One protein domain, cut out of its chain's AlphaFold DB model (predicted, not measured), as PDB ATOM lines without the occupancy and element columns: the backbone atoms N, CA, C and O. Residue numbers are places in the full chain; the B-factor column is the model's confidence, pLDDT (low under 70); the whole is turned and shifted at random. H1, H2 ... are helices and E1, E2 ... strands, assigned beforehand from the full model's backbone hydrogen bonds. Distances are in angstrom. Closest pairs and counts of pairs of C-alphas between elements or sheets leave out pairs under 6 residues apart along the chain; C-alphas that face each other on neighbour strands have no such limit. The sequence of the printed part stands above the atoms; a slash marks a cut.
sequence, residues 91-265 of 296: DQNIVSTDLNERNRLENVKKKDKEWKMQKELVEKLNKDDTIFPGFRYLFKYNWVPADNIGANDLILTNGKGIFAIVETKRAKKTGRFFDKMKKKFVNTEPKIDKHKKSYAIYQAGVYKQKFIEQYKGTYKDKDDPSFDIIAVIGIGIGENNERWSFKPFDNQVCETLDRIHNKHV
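Overview. This is residues 91 to 265 of the 296 residues of an uncharacterized protein of Gigaspora rosea (UniProt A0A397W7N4). A strongly twisted sheet of five strands makes the core, with the long helix H3 along one face and the shorter H2 over the other, while H1 lies beside the edge strand E1 and H4 crosses over E4 near the opposite edge. From this compact body residues 175 to 191 stick out as a long free loop, which makes much of the length. The printed part has 175 residues with four named helices and five named strands, in the order H1 H2 E1 E2 E3 H3 E4 E5 H4. The sheet is mixed, in the order E1 E2 E3 E4 E5, and the class is mixed, helices and strands. The whole is compact, with a radius of gyration of the C-alphas of 17.4 A, and elongated, spanning 59 by 38 by 29 A.

Arrangement. The sheet holds E1, residues 137 to 143, E2, residues 152 to 157, E3, residues 162 to 169, E4, residues 231 to 238, and E5, residues 243 to 245. E1, E2 and E3 form a meander, each strand the antiparallel neighbour of the one before. E1 and E2 are a hairpin, with N 139 and O 155 within hydrogen-bond range at 2.7 A. E2 and E3 are also a hairpin, with N 164 and O 156 at 2.8 A. E3 and E4 are parallel at 21 degrees, with N 165 and O 233 at 2.8 A. E4 and E5 are an antiparallel hairpin, with N 236 and O 244 at 2.8 A. H3, residues 191 to 215, is on the sheet at a height of 7.6 A, over E3 and E4, and runs along the strands, at 24 degrees to E4 on the local plane. Its closest C-alphas to E4 are those of Ile 201 and Gly 236, 4.8 A apart. E3, H3 and E4 form a strand-helix-strand unit, two parallel neighbour strands with a helix between, and its crossover is right-handed. H2, residues 113 to 124, is on the opposite face from H3 at a height of 8.4 A, over E3 and, only just, over E2, on which 3 of its C-alphas fall. The closest C-alphas of H2 and E3 are those of Glu 114 and Thr 168, 7.0 A apart. H4, residues 248 to 264, is on the sheet at a height of 9.4 A, over E4, and runs across the strands, at 81 degrees to E4 on the local plane. Its closest C-alphas to E4 are those of Asp 250 and Ile 233, 4.8 A apart. These are three layers, helices on both faces of a sheet, with H2 and H4 on one face and H3 on the other. H1, residues 93 to 106, stands at the sheet's level; the closest C-alphas of H1 and E1 are those of Asp 98 and Leu 138, 4.9 A apart. H1 and H2 are close but not clearly touching, with the C-alphas of Leu 105 and Lys 119 7.3 A apart. H3 and H4 are apart. In H1, H2 and H4 every O i to N i+4 pair is within hydrogen-bond range; in H3, 19 of 21 are.

Along the chain. H1 begins at C-alpha 93, (-20.134, -31.938, 134.733), and is 20.4 A long; H2 is 16.7 A. E1 measures 14.8 A, E2 14.5 A, E3 22.6 A, E4 23.1 A and E5 6.7 A. H3 is 37.1 A long, from C-alpha 191 at (2.989, -34.826, 97.198). H4 is 24.5 A long and ends at C-alpha 264, (4.405, -30.463, 135.679).

Size, cuts and confidence. The two C-alphas farthest apart, those of Lys 184 and Asp 223, are 60.1 A apart. Without residues 175 to 191 the body spans 45 by 40 by 29 A. The printed part has no cut. The links H2 to E1, E3 to H3 and H3 to E4 are long, with 12, 21 and 15 residues; in the last, residues 218 to 219 pair antiparallel with 227 to 228. Mean pLDDT of the printed part is 84.1; residues 171 to 196 and 263 to 265 are under 70.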
ATOM      1  N   ASP A  91     -14.871 -27.782 135.520       92.31
ATOM      2  CA  ASP A  91     -16.317 -28.001 135.440       92.31
ATOM      3  C   ASP A  91     -16.629 -29.456 135.802       92.31
ATOM      4  O   ASP A  91     -16.239 -30.368 135.084       92.31
ATOM      5  N   GLN A  92     -17.302 -29.701 136.928       90.62
ATOM      6  CA  GLN A  92     -17.521 -31.069 137.416       90.62
ATOM      7  C   GLN A  92     -18.419 -31.897 136.488       90.62
ATOM      8  O   GLN A  92     -18.279 -33.119 136.436       90.62
ATOM      9  N   ASN A  93     -19.274 -31.246 135.691       93.56
ATOM     10  CA  ASN A  93     -20.134 -31.938 134.733       93.56
ATOM     11  C   ASN A  93     -19.337 -32.532 133.563       93.56
ATOM     12  O   ASN A  93     -19.822 -33.442 132.887       93.56
ATOM     13  N   ILE A  94     -18.096 -32.072 133.336       94.94
ATOM     14  CA  ILE A  94     -17.278 -32.578 132.230       94.94
ATOM     15  C   ILE A  94     -16.920 -34.051 132.401       94.94
ATOM     16  O   ILE A  94     -16.758 -34.758 131.414       94.94
ATOM     17  N   VAL A  95     -16.829 -34.528 133.646       93.31
ATOM     18  CA  VAL A  95     -16.463 -35.916 133.947       93.31
ATOM     19  C   VAL A  95     -17.563 -36.867 133.480       93.31
ATOM     20  O   VAL A  95     -17.277 -37.870 132.828       93.31
ATOM     21  N   SER A  96     -18.829 -36.533 133.750       93.44
ATOM     22  CA  SER A  96     -19.966 -37.308 133.247       93.44
ATOM     23  C   SER A  96     -20.086 -37.238 131.725       93.44
ATOM     24  O   SER A  96     -20.352 -38.257 131.091       93.44
ATOM     25  N   THR A  97     -19.850 -36.066 131.124       95.25
ATOM     26  CA  THR A  97     -19.866 -35.909 129.662       95.25
ATOM     27  C   THR A  97     -18.780 -36.756 128.996       95.25
ATOM     28  O   THR A  97     -19.083 -37.500 128.068       95.25
ATOM     29  N   ASP A  98     -17.549 -36.723 129.514       96.69
ATOM     30  CA  ASP A  98     -16.431 -37.542 129.030       96.69
ATOM     31  C   ASP A  98     -16.743 -39.035 129.097       96.69
ATOM     32  O   ASP A  98     -16.564 -39.749 128.109       96.69
ATOM     33  N   LEU A  99     -17.283 -39.504 130.223       95.62
ATOM     34  CA  LEU A  99     -17.663 -40.905 130.378       95.62
ATOM     35  C   LEU A  99     -18.714 -41.327 129.341       95.62
ATOM     36  O   LEU A  99     -18.575 -42.372 128.699       95.62
ATOM     37  N   ASN A 100     -19.747 -40.507 129.145       95.19
ATOM     38  CA  ASN A 100     -20.809 -40.785 128.180       95.19
ATOM     39  C   ASN A 100     -20.274 -40.835 126.744       95.19
ATOM     40  O   ASN A 100     -20.593 -41.761 125.996       95.19
ATOM     41  N   GLU A 101     -19.426 -39.887 126.354       96.38
ATOM     42  CA  GLU A 101     -18.878 -39.827 124.997       96.38
ATOM     43  C   GLU A 101     -17.847 -40.932 124.731       96.38
ATOM     44  O   GLU A 101     -17.840 -41.513 123.643       96.38
ATOM     45  N   ARG A 102     -17.051 -41.331 125.733       96.88
ATOM     46  CA  ARG A 102     -16.197 -42.529 125.642       96.88
ATOM     47  C   ARG A 102     -17.028 -43.791 125.430       96.88
ATOM     48  O   ARG A 102     -16.712 -44.585 124.545       96.88
ATOM     49  N   ASN A 103     -18.130 -43.951 126.162       96.19
ATOM     50  CA  ASN A 103     -19.046 -45.077 125.961       96.19
ATOM     51  C   ASN A 103     -19.658 -45.069 124.550       96.19
ATOM     52  O   ASN A 103     -19.800 -46.125 123.930       96.19
ATOM     53  N   ARG A 104     -19.994 -43.894 123.999       95.00
ATOM     54  CA  ARG A 104     -20.472 -43.774 122.609       95.00
ATOM     55  C   ARG A 104     -19.406 -44.198 121.603       95.00
ATOM     56  O   ARG A 104     -19.727 -44.949 120.683       95.00
ATOM     57  N   LEU A 105     -18.160 -43.766 121.797       95.44
ATOM     58  CA  LEU A 105     -17.027 -44.148 120.954       95.44
ATOM     59  C   LEU A 105     -16.778 -45.667 120.975       95.44
ATOM     60  O   LEU A 105     -16.529 -46.264 119.925       95.44
ATOM     61  N   GLU A 106     -16.894 -46.316 122.136       94.38
ATOM     62  CA  GLU A 106     -16.696 -47.768 122.275       94.38
ATOM     63  C   GLU A 106     -17.767 -48.611 121.572       94.38
ATOM     64  O   GLU A 106     -17.466 -49.668 120.995       94.38
ATOM     65  N   ASN A 107     -19.007 -48.115 121.582       93.38
ATOM     66  CA  ASN A 107     -20.187 -48.788 121.041       93.38
ATOM     67  C   ASN A 107     -20.377 -48.594 119.525       93.38
ATOM     68  O   ASN A 107     -21.384 -49.024 118.955       93.38
ATOM     69  N   VAL A 108     -19.411 -47.980 118.834       91.56
ATOM     70  CA  VAL A 108     -19.432 -47.859 117.371       91.56
ATOM     71  C   VAL A 108     -19.375 -49.246 116.722       91.56
ATOM     72  O   VAL A 108     -18.425 -50.008 116.908       91.56
ATOM     73  N   LYS A 109     -20.384 -49.563 115.897       87.44
ATOM     74  CA  LYS A 109     -20.496 -50.856 115.194       87.44
ATOM     75  C   LYS A 109     -19.368 -51.084 114.181       87.44
ATOM     76  O   LYS A 109     -18.894 -52.205 114.020       87.44
ATOM     77  N   LYS A 110     -18.944 -50.029 113.474       85.56
ATOM     78  CA  LYS A 110     -17.937 -50.100 112.405       85.56
ATOM     79  C   LYS A 110     -16.598 -49.537 112.884       85.56
ATOM     80  O   LYS A 110     -16.360 -48.338 112.816       85.56
ATOM     81  N   LYS A 111     -15.716 -50.429 113.329       88.12
ATOM     82  CA  LYS A 111     -14.387 -50.105 113.875       88.12
ATOM     83  C   LYS A 111     -13.324 -50.089 112.778       88.12
ATOM     84  O   LYS A 111     -12.522 -51.018 112.654       88.12
ATOM     85  N   ASP A 112     -13.363 -49.069 111.927       87.62
ATOM     86  CA  ASP A 112     -12.349 -48.897 110.887       87.62
ATOM     87  C   ASP A 112     -11.033 -48.309 111.435       87.62
ATOM     88  O   ASP A 112     -10.835 -48.160 112.639       87.62
ATOM     89  N   LYS A 113     -10.065 -48.055 110.547       86.31
ATOM     90  CA  LYS A 113      -8.738 -47.567 110.952       86.31
ATOM     91  C   LYS A 113      -8.749 -46.120 111.457       86.31
ATOM     92  O   LYS A 113      -7.877 -45.777 112.240       86.31
ATOM     93  N   GLU A 114      -9.679 -45.291 110.989       88.06
ATOM     94  CA  GLU A 114      -9.803 -43.898 111.439       88.06
ATOM     95  C   GLU A 114     -10.421 -43.879 112.838       88.06
ATOM     96  O   GLU A 114      -9.855 -43.276 113.744       88.06
ATOM     97  N   TRP A 115     -11.442 -44.712 113.070       92.56
ATOM     98  CA  TRP A 115     -11.963 -44.970 114.414       92.56
ATOM     99  C   TRP A 115     -10.886 -45.481 115.385       92.56
ATOM    100  O   TRP A 115     -10.816 -45.021 116.522       92.56
ATOM    101  N   LYS A 116     -10.006 -46.404 114.958       92.12
ATOM    102  CA  LYS A 116      -8.901 -46.886 115.814       92.12
ATOM    103  C   LYS A 116      -7.967 -45.752 116.232       92.12
ATOM    104  O   LYS A 116      -7.624 -45.659 117.401       92.12
ATOM    105  N   MET A 117      -7.612 -44.877 115.293       91.50
ATOM    106  CA  MET A 117      -6.787 -43.702 115.564       91.50
ATOM    107  C   MET A 117      -7.476 -42.742 116.546       91.50
ATOM    108  O   MET A 117      -6.858 -42.301 117.508       91.50
ATOM    109  N   GLN A 118      -8.767 -42.463 116.353       94.31
ATOM    110  CA  GLN A 118      -9.561 -41.642 117.276       94.31
ATOM    111  C   GLN A 118      -9.588 -42.244 118.687       94.31
ATOM    112  O   GLN A 118      -9.360 -41.541 119.672       94.31
ATOM    113  N   LYS A 119      -9.806 -43.559 118.785       94.81
ATOM    114  CA  LYS A 119      -9.791 -44.290 120.053       94.81
ATOM    115  C   LYS A 119      -8.428 -44.222 120.740       94.81
ATOM    116  O   LYS A 119      -8.370 -43.888 121.920       94.81
ATOM    117  N   GLU A 120      -7.341 -44.463 120.011       92.94
ATOM    118  CA  GLU A 120      -5.978 -44.371 120.548       92.94
ATOM    119  C   GLU A 120      -5.667 -42.966 121.091       92.94
ATOM    120  O   GLU A 120      -5.094 -42.842 122.174       92.94
ATOM    121  N   LEU A 121      -6.094 -41.904 120.396       93.50
ATOM    122  CA  LEU A 121      -5.954 -40.527 120.883       93.50
ATOM    123  C   LEU A 121      -6.701 -40.320 122.209       93.50
ATOM    124  O   LEU A 121      -6.133 -39.791 123.165       93.50
ATOM    125  N   VAL A 122      -7.953 -40.779 122.289       96.00
ATOM    126  CA  VAL A 122      -8.819 -40.633 123.473       96.00
ATOM    127  C   VAL A 122      -8.302 -41.435 124.676       96.00
ATOM    128  O   VAL A 122      -8.359 -40.959 125.816       96.00
ATOM    129  N   GLU A 123      -7.767 -42.635 124.454       94.00
ATOM    130  CA  GLU A 123      -7.150 -43.471 125.494       94.00
ATOM    131  C   GLU A 123      -5.845 -42.878 126.043       94.00
ATOM    132  O   GLU A 123      -5.443 -43.195 127.168       94.00
ATOM    133  N   LYS A 124      -5.169 -42.028 125.263       92.38
ATOM    134  CA  LYS A 124      -3.911 -41.392 125.655       92.38
ATOM    135  C   LYS A 124      -4.072 -40.041 126.343       92.38
ATOM    136  O   LYS A 124      -3.115 -39.624 126.972       92.38
ATOM    137  N   LEU A 125      -5.240 -39.390 126.322       91.25
ATOM    138  CA  LEU A 125      -5.429 -38.020 126.854       91.25
ATOM    139  C   LEU A 125      -4.875 -37.778 128.272       91.25
ATOM    140  O   LEU A 125      -4.426 -36.677 128.572       91.25
ATOM    141  N   ASN A 126      -4.875 -38.801 129.132       85.56
ATOM    142  CA  ASN A 126      -4.396 -38.717 130.518       85.56
ATOM    143  C   ASN A 126      -3.023 -39.374 130.753       85.56
ATOM    144  O   ASN A 126      -2.659 -39.632 131.899       85.56
ATOM    145  N   LYS A 127      -2.286 -39.690 129.686       86.88
ATOM    146  CA  LYS A 127      -0.959 -40.313 129.737       86.88
ATOM    147  C   LYS A 127       0.125 -39.292 129.404       86.88
ATOM    148  O   LYS A 127      -0.128 -38.328 128.686       86.88
ATOM    149  N   ASP A 128       1.337 -39.547 129.885       81.25
ATOM    150  CA  ASP A 128       2.485 -38.656 129.677       81.25
ATOM    151  C   ASP A 128       2.924 -38.581 128.200       81.25
ATOM    152  O   ASP A 128       3.491 -37.582 127.775       81.25
ATOM    153  N   ASP A 129       2.626 -39.610 127.397       81.50
ATOM    154  CA  ASP A 129       2.958 -39.698 125.967       81.50
ATOM    155  C   ASP A 129       1.853 -39.154 125.038       81.50
ATOM    156  O   ASP A 129       1.815 -39.467 123.844       81.50
ATOM    157  N   THR A 130       0.916 -38.367 125.574       88.81
ATOM    158  CA  THR A 130      -0.182 -37.784 124.796       88.81
ATOM    159  C   THR A 130       0.293 -36.703 123.822       88.81
ATOM    160  O   THR A 130       1.133 -35.868 124.143       88.81
ATOM    161  N   ILE A 131      -0.319 -36.661 122.635       88.50
ATOM    162  CA  ILE A 131      -0.163 -35.570 121.654       88.50
ATOM    163  C   ILE A 131      -0.999 -34.323 122.013       88.50
ATOM    164  O   ILE A 131      -0.808 -33.239 121.455       88.50
ATOM    165  N   PHE A 132      -1.909 -34.454 122.982       89.06
ATOM    166  CA  PHE A 132      -2.719 -33.355 123.501       89.06
ATOM    167  C   PHE A 132      -2.500 -33.109 125.004       89.06
ATOM    168  O   PHE A 132      -3.448 -33.240 125.786       89.06
ATOM    169  N   PRO A 133      -1.284 -32.737 125.448       88.12
ATOM    170  CA  PRO A 133      -1.066 -32.355 126.835       88.12
ATOM    171  C   PRO A 133      -2.053 -31.266 127.270       88.12
ATOM    172  O   PRO A 133      -2.285 -30.281 126.571       88.12
ATOM    173  N   GLY A 134      -2.684 -31.464 128.424       88.69
ATOM    174  CA  GLY A 134      -3.670 -30.536 128.977       88.69
ATOM    175  C   GLY A 134      -5.097 -30.670 128.473       88.69
ATOM    176  O   GLY A 134      -5.989 -30.158 129.147       88.69
ATOM    177  N   PHE A 135      -5.351 -31.415 127.398       94.06
ATOM    178  CA  PHE A 135      -6.703 -31.850 127.051       94.06
ATOM    179  C   PHE A 135      -6.941 -33.237 127.638       94.06
ATOM    180  O   PHE A 135      -6.347 -34.217 127.206       94.06
ATOM    181  N   ARG A 136      -7.799 -33.309 128.655       93.31
ATOM    182  CA  ARG A 136      -7.981 -34.519 129.476       93.31
ATOM    183  C   ARG A 136      -9.298 -35.241 129.207       93.31
ATOM    184  O   ARG A 136      -9.450 -36.402 129.585       93.31
ATOM    185  N   TYR A 137     -10.231 -34.557 128.548       96.88
ATOM    186  CA  TYR A 137     -11.609 -34.999 128.398       96.88
ATOM    187  C   TYR A 137     -12.028 -34.998 126.928       96.88
ATOM    188  O   TYR A 137     -11.765 -34.038 126.199       96.88
ATOM    189  N   LEU A 138     -12.711 -36.060 126.518       97.69
ATOM    190  CA  LEU A 138     -13.503 -36.126 125.301       97.69
ATOM    191  C   LEU A 138     -14.831 -35.407 125.561       97.69
ATOM    192  O   LEU A 138     -15.652 -35.864 126.342       97.69
ATOM    193  N   PHE A 139     -15.043 -34.267 124.918       97.38
ATOM    194  CA  PHE A 139     -16.253 -33.471 125.100       97.38
ATOM    195  C   PHE A 139     -17.418 -33.945 124.230       97.38
ATOM    196  O   PHE A 139     -18.545 -34.020 124.712       97.38
ATOM    197  N   LYS A 140     -17.156 -34.233 122.950       96.56
ATOM    198  CA  LYS A 140     -18.136 -34.779 122.000       96.56
ATOM    199  C   LYS A 140     -17.429 -35.649 120.964       96.56
ATOM    200  O   LYS A 140     -16.378 -35.270 120.449       96.56
ATOM    201  N   TYR A 141     -18.031 -36.785 120.637       95.88
ATOM    202  CA  TYR A 141     -17.649 -37.645 119.523       95.88
ATOM    203  C   TYR A 141     -18.660 -37.500 118.378       95.88
ATOM    204  O   TYR A 141     -19.867 -37.565 118.617       95.88
ATOM    205  N   ASN A 142     -18.187 -37.336 117.135       93.81
ATOM    206  CA  ASN A 142     -19.044 -37.149 115.954       93.81
ATOM    207  C   ASN A 142     -20.036 -35.977 116.099       93.81
ATOM    208  O   ASN A 142     -21.238 -36.129 115.863       93.81
ATOM    209  N   TRP A 143     -19.547 -34.804 116.512       95.06
ATOM    210  CA  TRP A 143     -20.387 -33.604 116.599       95.06
ATOM    211  C   TRP A 143     -20.791 -33.120 115.201       95.06
ATOM    212  O   TRP A 143     -19.942 -32.985 114.322       95.06
ATOM    213  N   VAL A 144     -22.078 -32.831 115.007       93.38
ATOM    214  CA  VAL A 144     -22.639 -32.355 113.733       93.38
ATOM    215  C   VAL A 144     -23.062 -30.889 113.890       93.38
ATOM    216  O   VAL A 144     -23.887 -30.600 114.763       93.38
ATOM    217  N   PRO A 145     -22.527 -29.959 113.076       88.88
ATOM    218  CA  PRO A 145     -22.993 -28.576 113.041       88.88
ATOM    219  C   PRO A 145     -24.465 -28.473 112.626       88.88
ATOM    220  O   PRO A 145     -24.969 -29.316 111.885       88.88
ATOM    221  N   ALA A 146     -25.146 -27.397 113.026       84.94
ATOM    222  CA  ALA A 146     -26.565 -27.193 112.707       84.94
ATOM    223  C   ALA A 146     -26.888 -27.168 111.195       84.94
ATOM    224  O   ALA A 146     -28.000 -27.512 110.799       84.94
ATOM    225  N   ASP A 147     -25.928 -26.788 110.347       82.81
ATOM    226  CA  ASP A 147     -26.061 -26.778 108.885       82.81
ATOM    227  C   ASP A 147     -25.707 -28.125 108.217       82.81
ATOM    228  O   ASP A 147     -25.735 -28.225 106.991       82.81
ATOM    229  N   ASN A 148     -25.430 -29.174 109.004       79.94
ATOM    230  CA  ASN A 148     -25.234 -30.561 108.565       79.94
ATOM    231  C   ASN A 148     -24.163 -30.761 107.472       79.94
ATOM    232  O   ASN A 148     -24.251 -31.694 106.673       79.94
ATOM    233  N   ILE A 149     -23.110 -29.939 107.449       81.44
ATOM    234  CA  ILE A 149     -22.002 -30.053 106.476       81.44
ATOM    235  C   ILE A 149     -21.108 -31.296 106.670       81.44
ATOM    236  O   ILE A 149     -20.172 -31.521 105.900       81.44
ATOM    237  N   GLY A 150     -21.378 -32.096 107.700       87.69
ATOM    238  CA  GLY A 150     -20.615 -33.279 108.085       87.69
ATOM    239  C   GLY A 150     -20.544 -33.428 109.603       87.69
ATOM    240  O   GLY A 150     -21.070 -32.596 110.337       87.69
ATOM    241  N   ALA A 151     -19.899 -34.495 110.069       91.25
ATOM    242  CA  ALA A 151     -19.565 -34.670 111.477       91.25
ATOM    243  C   ALA A 151     -18.070 -34.404 111.677       91.25
ATOM    244  O   ALA A 151     -17.251 -34.881 110.889       91.25
ATOM    245  N   ASN A 152     -17.724 -33.656 112.720       94.31
ATOM    246  CA  ASN A 152     -16.359 -33.578 113.218       94.31
ATOM    247  C   ASN A 152     -16.030 -34.826 114.043       94.31
ATOM    248  O   ASN A 152     -16.862 -35.263 114.835       94.31
ATOM    249  N   ASP A 153     -14.808 -35.338 113.915       94.94
ATOM    250  CA  ASP A 153     -14.384 -36.561 114.598       94.94
ATOM    251  C   ASP A 153     -14.431 -36.451 116.131       94.94
ATOM    252  O   ASP A 153     -15.129 -37.222 116.795       94.94
ATOM    253  N   LEU A 154     -13.677 -35.512 116.712       97.75
ATOM    254  CA  LEU A 154     -13.509 -35.391 118.161       97.75
ATOM    255  C   LEU A 154     -13.485 -33.925 118.589       97.75
ATOM    256  O   LEU A 154     -12.693 -33.131 118.087       97.75
ATOM    257  N   ILE A 155     -14.251 -33.598 119.626       98.19
ATOM    258  CA  ILE A 155     -14.070 -32.369 120.397       98.19
ATOM    259  C   ILE A 155     -13.453 -32.747 121.734       98.19
ATOM    260  O   ILE A 155     -14.036 -33.520 122.489       98.19
ATOM    261  N   LEU A 156     -12.284 -32.194 122.041       98.06
ATOM    262  CA  LEU A 156     -11.584 -32.392 123.309       98.06
ATOM    263  C   LEU A 156     -11.655 -31.124 124.161       98.06
ATOM    264  O   LEU A 156     -11.806 -30.022 123.636       98.06
ATOM    265  N   THR A 157     -11.489 -31.248 125.477       97.50
ATOM    266  CA  THR A 157     -11.379 -30.083 126.365       97.50
ATOM    267  C   THR A 157     -10.414 -30.308 127.526       97.50
ATOM    268  O   THR A 157     -10.177 -31.432 127.980       97.50
ATOM    269  N   ASN A 158      -9.861 -29.208 128.037       95.31
ATOM    270  CA  ASN A 158      -9.158 -29.190 129.319       95.31
ATOM    271  C   ASN A 158     -10.113 -29.148 130.530       95.31
ATOM    272  O   ASN A 158      -9.651 -29.153 131.670       95.31
ATOM    273  N   GLY A 159     -11.429 -29.054 130.297       94.94
ATOM    274  CA  GLY A 159     -12.461 -28.954 131.335       94.94
ATOM    275  C   GLY A 159     -12.516 -27.592 132.041       94.94
ATOM    276  O   GLY A 159     -13.259 -27.419 133.005       94.94
ATOM    277  N   LYS A 160     -11.736 -26.615 131.566       95.00
ATOM    278  CA  LYS A 160     -11.669 -25.231 132.068       95.00
ATOM    279  C   LYS A 160     -12.071 -24.208 130.999       95.00
ATOM    280  O   LYS A 160     -11.766 -23.026 131.133       95.00
ATOM    281  N   GLY A 161     -12.736 -24.674 129.940       94.94
ATOM    282  CA  GLY A 161     -13.304 -23.867 128.861       94.94
ATOM    283  C   GLY A 161     -12.412 -23.657 127.634       94.94
ATOM    284  O   GLY A 161     -12.741 -22.830 126.785       94.94
ATOM    285  N   ILE A 162     -11.306 -24.398 127.503       97.12
ATOM    286  CA  ILE A 162     -10.541 -24.477 126.250       97.12
ATOM    287  C   ILE A 162     -10.938 -25.762 125.530       97.12
ATOM    288  O   ILE A 162     -10.855 -26.848 126.109       97.12
ATOM    289  N   PHE A 163     -11.355 -25.637 124.276       98.12
ATOM    290  CA  PHE A 163     -11.814 -26.742 123.439       98.12
ATOM    291  C   PHE A 163     -10.893 -26.927 122.237       98.12
ATOM    292  O   PHE A 163     -10.418 -25.947 121.666       98.12
ATOM    293  N   ALA A 164     -10.663 -28.172 121.837       97.94
ATOM    294  CA  ALA A 164      -9.978 -28.517 120.602       97.94
ATOM    295  C   ALA A 164     -10.937 -29.270 119.682       97.94
ATOM    296  O   ALA A 164     -11.448 -30.323 120.052       97.94
ATOM    297  N   ILE A 165     -11.159 -28.721 118.494       98.00
ATOM    298  CA  ILE A 165     -11.849 -29.375 117.387       98.00
ATOM    299  C   ILE A 165     -10.803 -30.172 116.626       98.00
ATOM    300  O   ILE A 165      -9.902 -29.595 116.013       98.00
ATOM    301  N   VAL A 166     -10.889 -31.492 116.720       97.00
ATOM    302  CA  VAL A 166      -9.878 -32.407 116.205       97.00
ATOM    303  C   VAL A 166     -10.442 -33.153 115.009       97.00
ATOM    304  O   VAL A 166     -11.474 -33.812 115.109       97.00
ATOM    305  N   GLU A 167      -9.749 -33.050 113.880       95.62
ATOM    306  CA  GLU A 167     -10.033 -33.809 112.667       95.62
ATOM    307  C   GLU A 167      -8.900 -34.803 112.420       95.62
ATOM    308  O   GLU A 167      -7.730 -34.436 112.287       95.62
ATOM    309  N   THR A 168      -9.234 -36.081 112.334       91.25
ATOM    310  CA  THR A 168      -8.282 -37.136 111.999       91.25
ATOM    311  C   THR A 168      -8.311 -37.386 110.498       91.25
ATOM    312  O   THR A 168      -9.354 -37.312 109.849       91.25
ATOM    313  N   LYS A 169      -7.147 -37.639 109.891       86.06
ATOM    314  CA  LYS A 169      -7.089 -38.105 108.503       86.06
ATOM    315  C   LYS A 169      -6.066 -39.199 108.322       86.06
ATOM    316  O   LYS A 169      -4.902 -39.113 108.708       86.06
ATOM    317  N   ARG A 170      -6.498 -40.207 107.573       73.94
ATOM    318  CA  ARG A 170      -5.634 -41.295 107.143       73.94
ATOM    319  C   ARG A 170      -4.773 -40.917 105.950       73.94
ATOM    320  O   ARG A 170      -5.287 -40.522 104.895       73.94
ATOM    321  N   ALA A 171      -3.481 -41.226 106.015       55.91
ATOM    322  CA  ALA A 171      -2.660 -41.354 104.825       55.91
ATOM    323  C   ALA A 171      -3.103 -42.613 104.051       55.91
ATOM    324  O   ALA A 171      -2.489 -43.670 104.114       55.91
ATOM    325  N   LYS A 172      -4.180 -42.524 103.248       49.56
ATOM    326  CA  LYS A 172      -4.460 -43.547 102.218       49.56
ATOM    327  C   LYS A 172      -3.167 -43.827 101.433       49.56
ATOM    328  O   LYS A 172      -2.769 -42.973 100.638       49.56
ATOM    329  N   LYS A 173      -2.550 -45.003 101.610       43.78
ATOM    330  CA  LYS A 173      -1.705 -45.592 100.566       43.78
ATOM    331  C   LYS A 173      -2.621 -45.728  99.357       43.78
ATOM    332  O   LYS A 173      -3.572 -46.507  99.386       43.78
ATOM    333  N   THR A 174      -2.396 -44.921  98.331       45.59
ATOM    334  CA  THR A 174      -3.048 -45.022  97.023       45.59
ATOM    335  C   THR A 174      -2.560 -46.288  96.309       45.59
ATOM    336  O   THR A 174      -1.901 -46.239  95.277       45.59
ATOM    337  N   GLY A 175      -2.863 -47.450  96.886       46.78
ATOM    338  CA  GLY A 175      -2.555 -48.762  96.335       46.78
ATOM    339  C   GLY A 175      -3.641 -49.179  95.354       46.78
ATOM    340  O   GLY A 175      -4.682 -49.683  95.771       46.78
ATOM    341  N   ARG A 176      -3.406 -48.887  94.070       43.34
ATOM    342  CA  ARG A 176      -3.695 -49.754  92.903       43.34
ATOM    343  C   ARG A 176      -3.454 -49.032  91.574       43.34
ATOM    344  O   ARG A 176      -2.978 -49.659  90.638       43.34
ATOM    345  N   PHE A 177      -3.697 -47.720  91.495       46.06
ATOM    346  CA  PHE A 177      -3.419 -46.946  90.272       46.06
ATOM    347  C   PHE A 177      -1.954 -46.487  90.188       46.06
ATOM    348  O   PHE A 177      -1.335 -46.545  89.128       46.06
ATOM    349  N   PHE A 178      -1.360 -46.103  91.324       44.25
ATOM    350  CA  PHE A 178      -0.006 -45.546  91.364       44.25
ATOM    351  C   PHE A 178       1.112 -46.580  91.515       44.25
ATOM    352  O   PHE A 178       2.227 -46.288  91.098       44.25
ATOM    353  N   ASP A 179       0.843 -47.798  91.996       43.25
ATOM    354  CA  ASP A 179       1.859 -48.866  92.021       43.25
ATOM    355  C   ASP A 179       2.306 -49.273  90.601       43.25
ATOM    356  O   ASP A 179       3.449 -49.680  90.405       43.25
ATOM    357  N   LYS A 180       1.459 -49.058  89.578       43.41
ATOM    358  CA  LYS A 180       1.863 -49.164  88.164       43.41
ATOM    359  C   LYS A 180       2.722 -47.986  87.684       43.41
ATOM    360  O   LYS A 180       3.592 -48.190  86.843       43.41
ATOM    361  N   MET A 181       2.533 -46.777  88.219       45.81
ATOM    362  CA  MET A 181       3.357 -45.601  87.880       45.81
ATOM    363  C   MET A 181       4.677 -45.533  88.663       45.81
ATOM    364  O   MET A 181       5.651 -44.965  88.174       45.81
ATOM    365  N   LYS A 182       4.750 -46.154  89.847       42.97
ATOM    366  CA  LYS A 182       5.929 -46.131  90.727       42.97
ATOM    367  C   LYS A 182       7.143 -46.881  90.168       42.97
ATOM    368  O   LYS A 182       8.255 -46.637  90.613       42.97
ATOM    369  N   LYS A 183       6.958 -47.734  89.154       49.19
ATOM    370  CA  LYS A 183       8.075 -48.338  88.406       49.19
ATOM    371  C   LYS A 183       8.813 -47.352  87.485       49.19
ATOM    372  O   LYS A 183       9.846 -47.733  86.951       49.19
ATOM    373  N   LYS A 184       8.319 -46.118  87.283       46.28
ATOM    374  CA  LYS A 184       8.919 -45.150  86.342       46.28
ATOM    375  C   LYS A 184       9.550 -43.900  86.958       46.28
ATOM    376  O   LYS A 184      10.272 -43.220  86.243       46.28
ATOM    377  N   PHE A 185       9.333 -43.596  88.238       44.81
ATOM    378  CA  PHE A 185       9.867 -42.367  88.835       44.81
ATOM    379  C   PHE A 185      10.542 -42.653  90.175       44.81
ATOM    380  O   PHE A 185       9.899 -42.820  91.209       44.81
ATOM    381  N   VAL A 186      11.868 -42.747  90.105       50.75
ATOM    382  CA  VAL A 186      12.797 -42.745  91.233       50.75
ATOM    383  C   VAL A 186      12.887 -41.306  91.769       50.75
ATOM    384  O   VAL A 186      12.992 -40.364  90.991       50.75
ATOM    385  N   ASN A 187      12.842 -41.160  93.096       44.03
ATOM    386  CA  ASN A 187      13.149 -39.944  93.870       44.03
ATOM    387  C   ASN A 187      12.205 -38.734  93.733       44.03
ATOM    388  O   ASN A 187      12.602 -37.657  93.298       44.03
ATOM    389  N   THR A 188      10.966 -38.845  94.215       46.06
ATOM    390  CA  THR A 188      10.197 -37.652  94.617       46.06
ATOM    391  C   THR A 188       9.395 -37.944  95.881       46.06
ATOM    392  O   THR A 188       8.628 -38.906  95.929       46.06
ATOM    393  N   GLU A 189       9.590 -37.127  96.915       46.72
ATOM    394  CA  GLU A 189       8.814 -37.181  98.156       46.72
ATOM    395  C   GLU A 189       7.296 -37.041  97.897       46.72
ATOM    396  O   GLU A 189       6.866 -36.433  96.907       46.72
ATOM    397  N   PRO A 190       6.443 -37.630  98.754       44.59
ATOM    398  CA  PRO A 190       5.047 -37.883  98.422       44.59
ATOM    399  C   PRO A 190       4.182 -36.613  98.504       44.59
ATOM    400  O   PRO A 190       3.629 -36.279  99.548       44.59
ATOM    401  N   LYS A 191       3.935 -35.962  97.357       49.78
ATOM    402  CA  LYS A 191       2.989 -34.826  97.198       49.78
ATOM    403  C   LYS A 191       1.565 -35.088  97.734       49.78
ATOM    404  O   LYS A 191       0.843 -34.149  98.053       49.78
ATOM    405  N   ILE A 192       1.154 -36.353  97.854       49.34
ATOM    406  CA  ILE A 192      -0.175 -36.771  98.343       49.34
ATOM    407  C   ILE A 192      -0.375 -36.443  99.830       49.34
ATOM    408  O   ILE A 192      -1.509 -36.215 100.254       49.34
ATOM    409  N   ASP A 193       0.699 -36.426 100.618       58.19
ATOM    410  CA  ASP A 193       0.613 -36.180 102.058       58.19
ATOM    411  C   ASP A 193       0.194 -34.728 102.338       58.19
ATOM    412  O   ASP A 193      -0.779 -34.476 103.045       58.19
ATOM    413  N   LYS A 194       0.804 -33.769 101.625       60.34
ATOM    414  CA  LYS A 194       0.493 -32.334 101.735       60.34
ATOM    415  C   LYS A 194      -0.991 -32.023 101.502       60.34
ATOM    416  O   LYS A 194      -1.569 -31.261 102.265       60.34
ATOM    417  N   HIS A 195      -1.632 -32.647 100.511       66.81
ATOM    418  CA  HIS A 195      -3.059 -32.422 100.238       66.81
ATOM    419  C   HIS A 195      -3.976 -32.909 101.365       66.81
ATOM    420  O   HIS A 195      -4.974 -32.259 101.661       66.81
ATOM    421  N   LYS A 196      -3.645 -34.032 102.013       67.69
ATOM    422  CA  LYS A 196      -4.443 -34.561 103.129       67.69
ATOM    423  C   LYS A 196      -4.247 -33.753 104.397       67.69
ATOM    424  O   LYS A 196      -5.236 -33.482 105.066       67.69
ATOM    425  N   LYS A 197      -3.008 -33.329 104.676       75.56
ATOM    426  CA  LYS A 197      -2.703 -32.369 105.746       75.56
ATOM    427  C   LYS A 197      -3.543 -31.109 105.568       75.56
ATOM    428  O   LYS A 197      -4.328 -30.765 106.445       75.56
ATOM    429  N   SER A 198      -3.466 -30.489 104.388       75.62
ATOM    430  CA  SER A 198      -4.258 -29.300 104.060       75.62
ATOM    431  C   SER A 198      -5.764 -29.534 104.193       75.62
ATOM    432  O   SER A 198      -6.457 -28.652 104.683       75.62
ATOM    433  N   TYR A 199      -6.273 -30.709 103.810       82.81
ATOM    434  CA  TYR A 199      -7.696 -31.029 103.934       82.81
ATOM    435  C   TYR A 199      -8.147 -31.238 105.390       82.81
ATOM    436  O   TYR A 199      -9.159 -30.671 105.783       82.81
ATOM    437  N   ALA A 200      -7.384 -31.985 106.199       85.12
ATOM    438  CA  ALA A 200      -7.668 -32.185 107.625       85.12
ATOM    439  C   ALA A 200      -7.705 -30.846 108.373       85.12
ATOM    440  O   ALA A 200      -8.644 -30.550 109.105       85.12
ATOM    441  N   ILE A 201      -6.689 -30.014 108.128       88.19
ATOM    442  CA  ILE A 201      -6.561 -28.682 108.722       88.19
ATOM    443  C   ILE A 201      -7.722 -27.782 108.287       88.19
ATOM    444  O   ILE A 201      -8.301 -27.082 109.114       88.19
ATOM    445  N   TYR A 202      -8.086 -27.818 107.002       88.19
ATOM    446  CA  TYR A 202      -9.220 -27.060 106.481       88.19
ATOM    447  C   TYR A 202     -10.536 -27.471 107.151       88.19
ATOM    448  O   TYR A 202     -11.266 -26.603 107.624       88.19
ATOM    449  N   GLN A 203     -10.820 -28.773 107.258       91.88
ATOM    450  CA  GLN A 203     -12.028 -29.266 107.928       91.88
ATOM    451  C   GLN A 203     -12.062 -28.880 109.409       91.88
ATOM    452  O   GLN A 203     -13.077 -28.362 109.871       91.88
ATOM    453  N   ALA A 204     -10.949 -29.041 110.131       93.38
ATOM    454  CA  ALA A 204     -10.848 -28.596 111.520       93.38
ATOM    455  C   ALA A 204     -11.121 -27.086 111.657       93.38
ATOM    456  O   ALA A 204     -11.819 -26.666 112.580       93.38
ATOM    457  N   GLY A 205     -10.627 -26.273 110.718       93.06
ATOM    458  CA  GLY A 205     -10.896 -24.835 110.654       93.06
ATOM    459  C   GLY A 205     -12.368 -24.497 110.420       93.06
ATOM    460  O   GLY A 205     -12.926 -23.668 111.139       93.06
ATOM    461  N   VAL A 206     -13.016 -25.174 109.466       93.69
ATOM    462  CA  VAL A 206     -14.454 -25.011 109.189       93.69
ATOM    463  C   VAL A 206     -15.282 -25.385 110.420       93.69
ATOM    464  O   VAL A 206     -16.118 -24.599 110.861       93.69
ATOM    465  N   TYR A 207     -15.022 -26.543 111.030       96.50
ATOM    466  CA  TYR A 207     -15.750 -26.978 112.222       96.50
ATOM    467  C   TYR A 207     -15.503 -26.069 113.430       96.50
ATOM    468  O   TYR A 207     -16.445 -25.768 114.160       96.50
ATOM    469  N   LYS A 208     -14.276 -25.559 113.610       95.69
ATOM    470  CA  LYS A 208     -13.965 -24.531 114.614       95.69
ATOM    471  C   LYS A 208     -14.837 -23.292 114.439       95.69
ATOM    472  O   LYS A 208     -15.433 -22.841 115.415       95.69
ATOM    473  N   GLN A 209     -14.919 -22.747 113.226       94.38
ATOM    474  CA  GLN A 209     -15.735 -21.559 112.951       94.38
ATOM    475  C   GLN A 209     -17.209 -21.825 113.263       94.38
ATOM    476  O   GLN A 209     -17.815 -21.073 114.023       94.38
ATOM    477  N   LYS A 210     -17.746 -22.954 112.792       95.12
ATOM    478  CA  LYS A 210     -19.135 -23.354 113.058       95.12
ATOM    479  C   LYS A 210     -19.427 -23.516 114.544       95.12
ATOM    480  O   LYS A 210     -20.464 -23.062 115.017       95.12
ATOM    481  N   PHE A 211     -18.509 -24.122 115.292       95.38
ATOM    482  CA  PHE A 211     -18.660 -24.297 116.732       95.38
ATOM    483  C   PHE A 211     -18.705 -22.945 117.465       95.38
ATOM    484  O   PHE A 211     -19.559 -22.734 118.327       95.38
ATOM    485  N   ILE A 212     -17.832 -22.000 117.096       93.69
ATOM    486  CA  ILE A 212     -17.826 -20.642 117.663       93.69
ATOM    487  C   ILE A 212     -19.127 -19.899 117.318       93.69
ATOM    488  O   ILE A 212     -19.765 -19.339 118.211       93.69
ATOM    489  N   GLU A 213     -19.542 -19.923 116.049       92.44
ATOM    490  CA  GLU A 213     -20.752 -19.253 115.553       92.44
ATOM    491  C   GLU A 213     -22.029 -19.777 116.220       92.44
ATOM    492  O   GLU A 213     -22.900 -18.989 116.597       92.44
ATOM    493  N   GLN A 214     -22.131 -21.100 116.374       93.31
ATOM    494  CA  GLN A 214     -23.313 -21.764 116.913       93.31
ATOM    495  C   GLN A 214     -23.491 -21.501 118.413       93.31
ATOM    496  O   GLN A 214     -24.616 -21.290 118.861       93.31
ATOM    497  N   TYR A 215     -22.403 -21.504 119.189       92.06
ATOM    498  CA  TYR A 215     -22.488 -21.489 120.653       92.06
ATOM    499  C   TYR A 215     -22.117 -20.149 121.304       92.06
ATOM    500  O   TYR A 215     -22.429 -19.941 122.473       92.06
ATOM    501  N   LYS A 216     -21.471 -19.217 120.587       88.06
ATOM    502  CA  LYS A 216     -21.220 -17.822 121.026       88.06
ATOM    503  C   LYS A 216     -20.736 -17.678 122.480       88.06
ATOM    504  O   LYS A 216     -21.155 -16.782 123.210       88.06
ATOM    505  N   GLY A 217     -19.841 -18.570 122.908       89.56
ATOM    506  CA  GLY A 217     -19.233 -18.537 124.240       89.56
ATOM    507  C   GLY A 217     -19.873 -19.446 125.294       89.56
ATOM    508  O   GLY A 217     -19.300 -19.556 126.380       89.56
ATOM    509  N   THR A 218     -20.983 -20.130 125.002       93.19
ATOM    510  CA  THR A 218     -21.592 -21.118 125.909       93.19
ATOM    511  C   THR A 218     -22.180 -22.292 125.129       93.19
ATOM    512  O   THR A 218     -23.110 -22.131 124.344       93.19
ATOM    513  N   TYR A 219     -21.674 -23.499 125.375       93.31
ATOM    514  CA  TYR A 219     -22.262 -24.729 124.848       93.31
ATOM    515  C   TYR A 219     -23.447 -25.163 125.709       93.31
ATOM    516  O   TYR A 219     -23.330 -25.184 126.934       93.31
ATOM    517  N   LYS A 220     -24.551 -25.582 125.087       89.69
ATOM    518  CA  LYS A 220     -25.645 -26.302 125.749       89.69
ATOM    519  C   LYS A 220     -26.308 -27.245 124.745       89.69
ATOM    520  O   LYS A 220     -26.698 -26.801 123.666       89.69
ATOM    521  N   ASP A 221     -26.420 -28.525 125.089       84.19
ATOM    522  CA  ASP A 221     -27.059 -29.548 124.251       84.19
ATOM    523  C   ASP A 221     -28.379 -29.979 124.883       84.19
ATOM    524  O   ASP A 221     -28.390 -30.739 125.844       84.19
ATOM    525  N   LYS A 222     -29.501 -29.466 124.369       84.00
ATOM    526  CA  LYS A 222     -30.842 -29.736 124.918       84.00
ATOM    527  C   LYS A 222     -30.889 -29.493 126.439       84.00
ATOM    528  O   LYS A 222     -30.711 -28.354 126.878       84.00
ATOM    529  N   ASP A 223     -31.111 -30.557 127.209       82.25
ATOM    530  CA  ASP A 223     -31.232 -30.563 128.667       82.25
ATOM    531  C   ASP A 223     -29.898 -30.852 129.384       82.25
ATOM    532  O   ASP A 223     -29.861 -30.879 130.614       82.25
ATOM    533  N   ASP A 224     -28.797 -31.031 128.644       85.12
ATOM    534  CA  ASP A 224     -27.461 -31.203 129.220       85.12
ATOM    535  C   ASP A 224     -26.994 -29.923 129.949       85.12
ATOM    536  O   ASP A 224     -27.432 -28.802 129.638       85.12
ATOM    537  N   PRO A 225     -26.039 -30.059 130.891       88.44
ATOM    538  CA  PRO A 225     -25.370 -28.923 131.510       88.44
ATOM    539  C   PRO A 225     -24.763 -27.963 130.480       88.44
ATOM    540  O   PRO A 225     -24.291 -28.362 129.412       88.44
ATOM    541  N   SER A 226     -24.749 -26.674 130.818       91.75
ATOM    542  CA  SER A 226     -24.079 -25.663 130.003       91.75
ATOM    543  C   SER A 226     -22.589 -25.592 130.319       91.75
ATOM    544  O   SER A 226     -22.225 -25.566 131.494       91.75
ATOM    545  N   PHE A 227     -21.752 -25.433 129.297       93.62
ATOM    546  CA  PHE A 227     -20.304 -25.299 129.443       93.62
ATOM    547  C   PHE A 227     -19.814 -23.965 128.884       93.62
ATOM    548  O   PHE A 227     -20.149 -23.577 127.763       93.62
ATOM    549  N   ASP A 228     -18.976 -23.267 129.646       93.25
ATOM    550  CA  ASP A 228     -18.331 -22.038 129.188       93.25
ATOM    551  C   ASP A 228     -17.281 -22.328 128.112       93.25
ATOM    552  O   ASP A 228     -16.304 -23.032 128.365       93.25
ATOM    553  N   ILE A 229     -17.420 -21.699 126.945       95.12
ATOM    554  CA  ILE A 229     -16.412 -21.718 125.883       95.12
ATOM    555  C   ILE A 229     -15.593 -20.433 125.972       95.12
ATOM    556  O   ILE A 229     -16.114 -19.344 125.743       95.12
ATOM    557  N   ILE A 230     -14.312 -20.558 126.316       95.94
ATOM    558  CA  ILE A 230     -13.359 -19.444 126.428       95.94
ATOM    559  C   ILE A 230     -12.458 -19.367 125.197       95.94
ATOM    560  O   ILE A 230     -12.277 -18.290 124.640       95.94
ATOM    561  N   ALA A 231     -11.920 -20.504 124.757       96.50
ATOM    562  CA  ALA A 231     -11.110 -20.605 123.546       96.50
ATOM    563  C   ALA A 231     -11.418 -21.908 122.801       96.50
ATOM    564  O   ALA A 231     -11.738 -22.921 123.421       96.50
ATOM    565  N   VAL A 232     -11.292 -21.882 121.472       97.62
ATOM    566  CA  VAL A 232     -11.528 -23.035 120.594       97.62
ATOM    567  C   VAL A 232     -10.395 -23.126 119.583       97.62
ATOM    568  O   VAL A 232     -10.184 -22.184 118.830       97.62
ATOM    569  N   ILE A 233      -9.674 -24.236 119.529       97.56
ATOM    570  CA  ILE A 233      -8.586 -24.447 118.563       97.56
ATOM    571  C   ILE A 233      -8.973 -25.492 117.519       97.56
ATOM    572  O   ILE A 233      -9.728 -26.410 117.830       97.56
ATOM    573  N   GLY A 234      -8.484 -25.353 116.284       96.94
ATOM    574  CA  GLY A 234      -8.716 -26.307 115.199       96.94
ATOM    575  C   GLY A 234      -7.445 -27.091 114.899       96.94
ATOM    576  O   GLY A 234      -6.428 -26.498 114.534       96.94
ATOM    577  N   ILE A 235      -7.501 -28.413 115.055       95.56
ATOM    578  CA  ILE A 235      -6.341 -29.300 114.973       95.56
ATOM    579  C   ILE A 235      -6.612 -30.471 114.021       95.56
ATOM    580  O   ILE A 235      -7.559 -31.228 114.203       95.56
ATOM    581  N   GLY A 236      -5.749 -30.659 113.026       93.06
ATOM    582  CA  GLY A 236      -5.700 -31.865 112.201       93.06
ATOM    583  C   GLY A 236      -4.654 -32.851 112.724       93.06
ATOM    584  O   GLY A 236      -3.546 -32.427 113.045       93.06
ATOM    585  N   ILE A 237      -4.965 -34.148 112.777       90.12
ATOM    586  CA  ILE A 237      -4.010 -35.210 113.141       90.12
ATOM    587  C   ILE A 237      -3.849 -36.220 111.998       90.12
ATOM    588  O   ILE A 237      -4.830 -36.671 111.397       90.12
ATOM    589  N   GLY A 238      -2.602 -36.611 111.725       82.50
ATOM    590  CA  GLY A 238      -2.245 -37.680 110.781       82.50
ATOM    591  C   GLY A 238      -1.946 -39.035 111.427       82.50
ATOM    592  O   GLY A 238      -1.726 -39.120 112.628       82.50
ATOM    593  N   GLU A 239      -1.829 -40.093 110.611       73.69
ATOM    594  CA  GLU A 239      -1.529 -41.468 111.083       73.69
ATOM    595  C   GLU A 239      -0.223 -41.588 111.900       73.69
ATOM    596  O   GLU A 239      -0.085 -42.523 112.679       73.69
ATOM    597  N   ASN A 240       0.721 -40.651 111.759       73.88
ATOM    598  CA  ASN A 240       1.981 -40.642 112.516       73.88
ATOM    599  C   ASN A 240       1.888 -39.881 113.851       73.88
ATOM    600  O   ASN A 240       2.924 -39.552 114.423       73.88
ATOM    601  N   ASN A 241       0.680 -39.552 114.326       74.31
ATOM    602  CA  ASN A 241       0.471 -38.657 115.470       74.31
ATOM    603  C   ASN A 241       1.161 -37.296 115.266       74.31
ATOM    604  O   ASN A 241       1.740 -36.722 116.183       74.31
ATOM    605  N   GLU A 242       1.121 -36.780 114.038       82.50
ATOM    606  CA  GLU A 242       1.588 -35.430 113.732       82.50
ATOM    607  C   GLU A 242       0.424 -34.454 113.931       82.50
ATOM    608  O   GLU A 242      -0.664 -34.686 113.398       82.50
ATOM    609  N   ARG A 243       0.655 -33.389 114.708       87.94
ATOM    610  CA  ARG A 243      -0.339 -32.358 115.028       87.94
ATOM    611  C   ARG A 243      -0.206 -31.176 114.076       87.94
ATOM    612  O   ARG A 243       0.873 -30.599 113.960       87.94
ATOM    613  N   TRP A 244      -1.308 -30.777 113.447       89.12
ATOM    614  CA  TRP A 244      -1.357 -29.632 112.543       89.12
ATOM    615  C   TRP A 244      -2.385 -28.607 112.992       89.12
ATOM    616  O   TRP A 244      -3.572 -28.903 113.086       89.12
ATOM    617  N   SER A 245      -1.930 -27.385 113.215       90.25
ATOM    618  CA  SER A 245      -2.776 -26.287 113.678       90.25
ATOM    619  C   SER A 245      -3.355 -25.501 112.502       90.25
ATOM    620  O   SER A 245      -2.651 -25.237 111.527       90.25
ATOM    621  N   PHE A 246      -4.626 -25.101 112.594       88.62
ATOM    622  CA  PHE A 246      -5.290 -24.318 111.544       88.62
ATOM    623  C   PHE A 246      -4.784 -22.877 111.451       88.62
ATOM    624  O   PHE A 246      -4.541 -22.380 110.350       88.62
ATOM    625  N   LYS A 247      -4.577 -22.219 112.595       89.56
ATOM    626  CA  LYS A 247      -4.038 -20.853 112.681       89.56
ATOM    627  C   LYS A 247      -2.845 -20.756 113.645       89.56
ATOM    628  O   LYS A 247      -2.700 -21.617 114.516       89.56
ATOM    629  N   PRO A 248      -2.027 -19.684 113.560       90.81
ATOM    630  CA  PRO A 248      -0.965 -19.414 114.532       90.81
ATOM    631  C   PRO A 248      -1.452 -19.412 115.987       90.81
ATOM    632  O   PRO A 248      -0.794 -20.004 116.839       90.81
ATOM    633  N   PHE A 249      -2.630 -18.832 116.256       93.69
ATOM    634  CA  PHE A 249      -3.273 -18.872 117.574       93.69
ATOM    635  C   PHE A 249      -3.438 -20.309 118.102       93.69
ATOM    636  O   PHE A 249      -3.056 -20.607 119.233       93.69
ATOM    637  N   ASP A 250      -3.950 -21.220 117.266       94.94
ATOM    638  CA  ASP A 250      -4.214 -22.616 117.642       94.94
ATOM    639  C   ASP A 250      -2.923 -23.341 118.033       94.94
ATOM    640  O   ASP A 250      -2.887 -24.086 119.017       94.94
ATOM    641  N   ASN A 251      -1.844 -23.064 117.294       92.50
ATOM    642  CA  ASN A 251      -0.524 -23.603 117.585       92.50
ATOM    643  C   ASN A 251       0.028 -23.078 118.915       92.50
ATOM    644  O   ASN A 251       0.506 -23.860 119.730       92.50
ATOM    645  N   GLN A 252      -0.085 -21.772 119.161       94.12
ATOM    646  CA  GLN A 252       0.423 -21.145 120.383       94.12
ATOM    647  C   GLN A 252      -0.305 -21.647 121.635       94.12
ATOM    648  O   GLN A 252       0.330 -21.883 122.664       94.12
ATOM    649  N   VAL A 253      -1.621 -21.873 121.556       95.19
ATOM    650  CA  VAL A 253      -2.380 -22.508 122.647       95.19
ATOM    651  C   VAL A 253      -1.849 -23.915 122.927       95.19
ATOM    652  O   VAL A 253      -1.608 -24.247 124.088       95.19
ATOM    653  N   CYS A 254      -1.621 -24.719 121.884       92.88
ATOM    654  CA  CYS A 254      -1.065 -26.060 122.046       92.88
ATOM    655  C   CYS A 254       0.330 -26.036 122.682       92.88
ATOM    656  O   CYS A 254       0.547 -26.693 123.692       92.88
ATOM    657  N   GLU A 255       1.255 -25.236 122.148       91.75
ATOM    658  CA  GLU A 255       2.620 -25.105 122.677       91.75
ATOM    659  C   GLU A 255       2.633 -24.641 124.139       91.75
ATOM    660  O   GLU A 255       3.453 -25.092 124.943       91.75
ATOM    661  N   THR A 256       1.705 -23.755 124.509       94.19
ATOM    662  CA  THR A 256       1.562 -23.315 125.898       94.19
ATOM    663  C   THR A 256       1.150 -24.472 126.802       94.19
ATOM    664  O   THR A 256       1.753 -24.678 127.855       94.19
ATOM    665  N   LEU A 257       0.132 -25.237 126.398       92.50
ATOM    666  CA  LEU A 257      -0.363 -26.372 127.175       92.50
ATOM    667  C   LEU A 257       0.679 -27.491 127.277       92.50
ATOM    668  O   LEU A 257       0.844 -28.038 128.373       92.50
ATOM    669  N   ASP A 258       1.427 -27.748 126.201       90.12
ATOM    670  CA  ASP A 258       2.579 -28.651 126.183       90.12
ATOM    671  C   ASP A 258       3.626 -28.199 127.210       90.12
ATOM    672  O   ASP A 258       4.056 -28.986 128.049       90.12
ATOM    673  N   ARG A 259       4.004 -26.911 127.214       89.81
ATOM    674  CA  ARG A 259       4.987 -26.365 128.165       89.81
ATOM    675  C   ARG A 259       4.520 -26.483 129.613       89.81
ATOM    676  O   ARG A 259       5.323 -26.848 130.472       89.81
ATOM    677  N   ILE A 260       3.258 -26.154 129.892       89.12
ATOM    678  CA  ILE A 260       2.678 -26.265 131.239       89.12
ATOM    679  C   ILE A 260       2.757 -27.721 131.704       89.12
ATOM    680  O   ILE A 260       3.255 -27.990 132.793       89.12
ATOM    681  N   HIS A 261       2.331 -28.668 130.870       80.12
ATOM    682  CA  HIS A 261       2.309 -30.077 131.255       80.12
ATOM    683  C   HIS A 261       3.711 -30.678 131.354       80.12
ATOM    684  O   HIS A 261       3.981 -31.365 132.332       80.12
ATOM    685  N   ASN A 262       4.634 -30.323 130.458       71.00
ATOM    686  CA  ASN A 262       6.034 -30.753 130.517       71.00
ATOM    687  C   ASN A 262       6.761 -30.226 131.766       71.00
ATOM    688  O   ASN A 262       7.580 -30.936 132.344       71.00
ATOM    689  N   LYS A 263       6.434 -29.015 132.239       56.72
ATOM    690  CA  LYS A 263       6.937 -28.487 133.523       56.72
ATOM    691  C   LYS A 263       6.335 -29.200 134.743       56.72
ATOM    692  O   LYS A 263       6.956 -29.195 135.803       56.72
ATOM    693  N   HIS A 264       5.158 -29.811 134.601       50.09
ATOM    694  CA  HIS A 264       4.405 -30.463 135.679       50.09
ATOM    695  C   HIS A 264       4.439 -32.002 135.655       50.09
ATOM    696  O   HIS A 264       3.799 -32.610 136.509       50.09
ATOM    697  N   VAL A 265       5.233 -32.649 134.791       45.84
ATOM    698  CA  VAL A 265       5.474 -34.115 134.843       45.84
ATOM    699  C   VAL A 265       6.080 -34.556 136.197       45.84
ATOM    700  O   VAL A 265       6.040 -35.729 136.551       45.84
TER     701      VAL A 265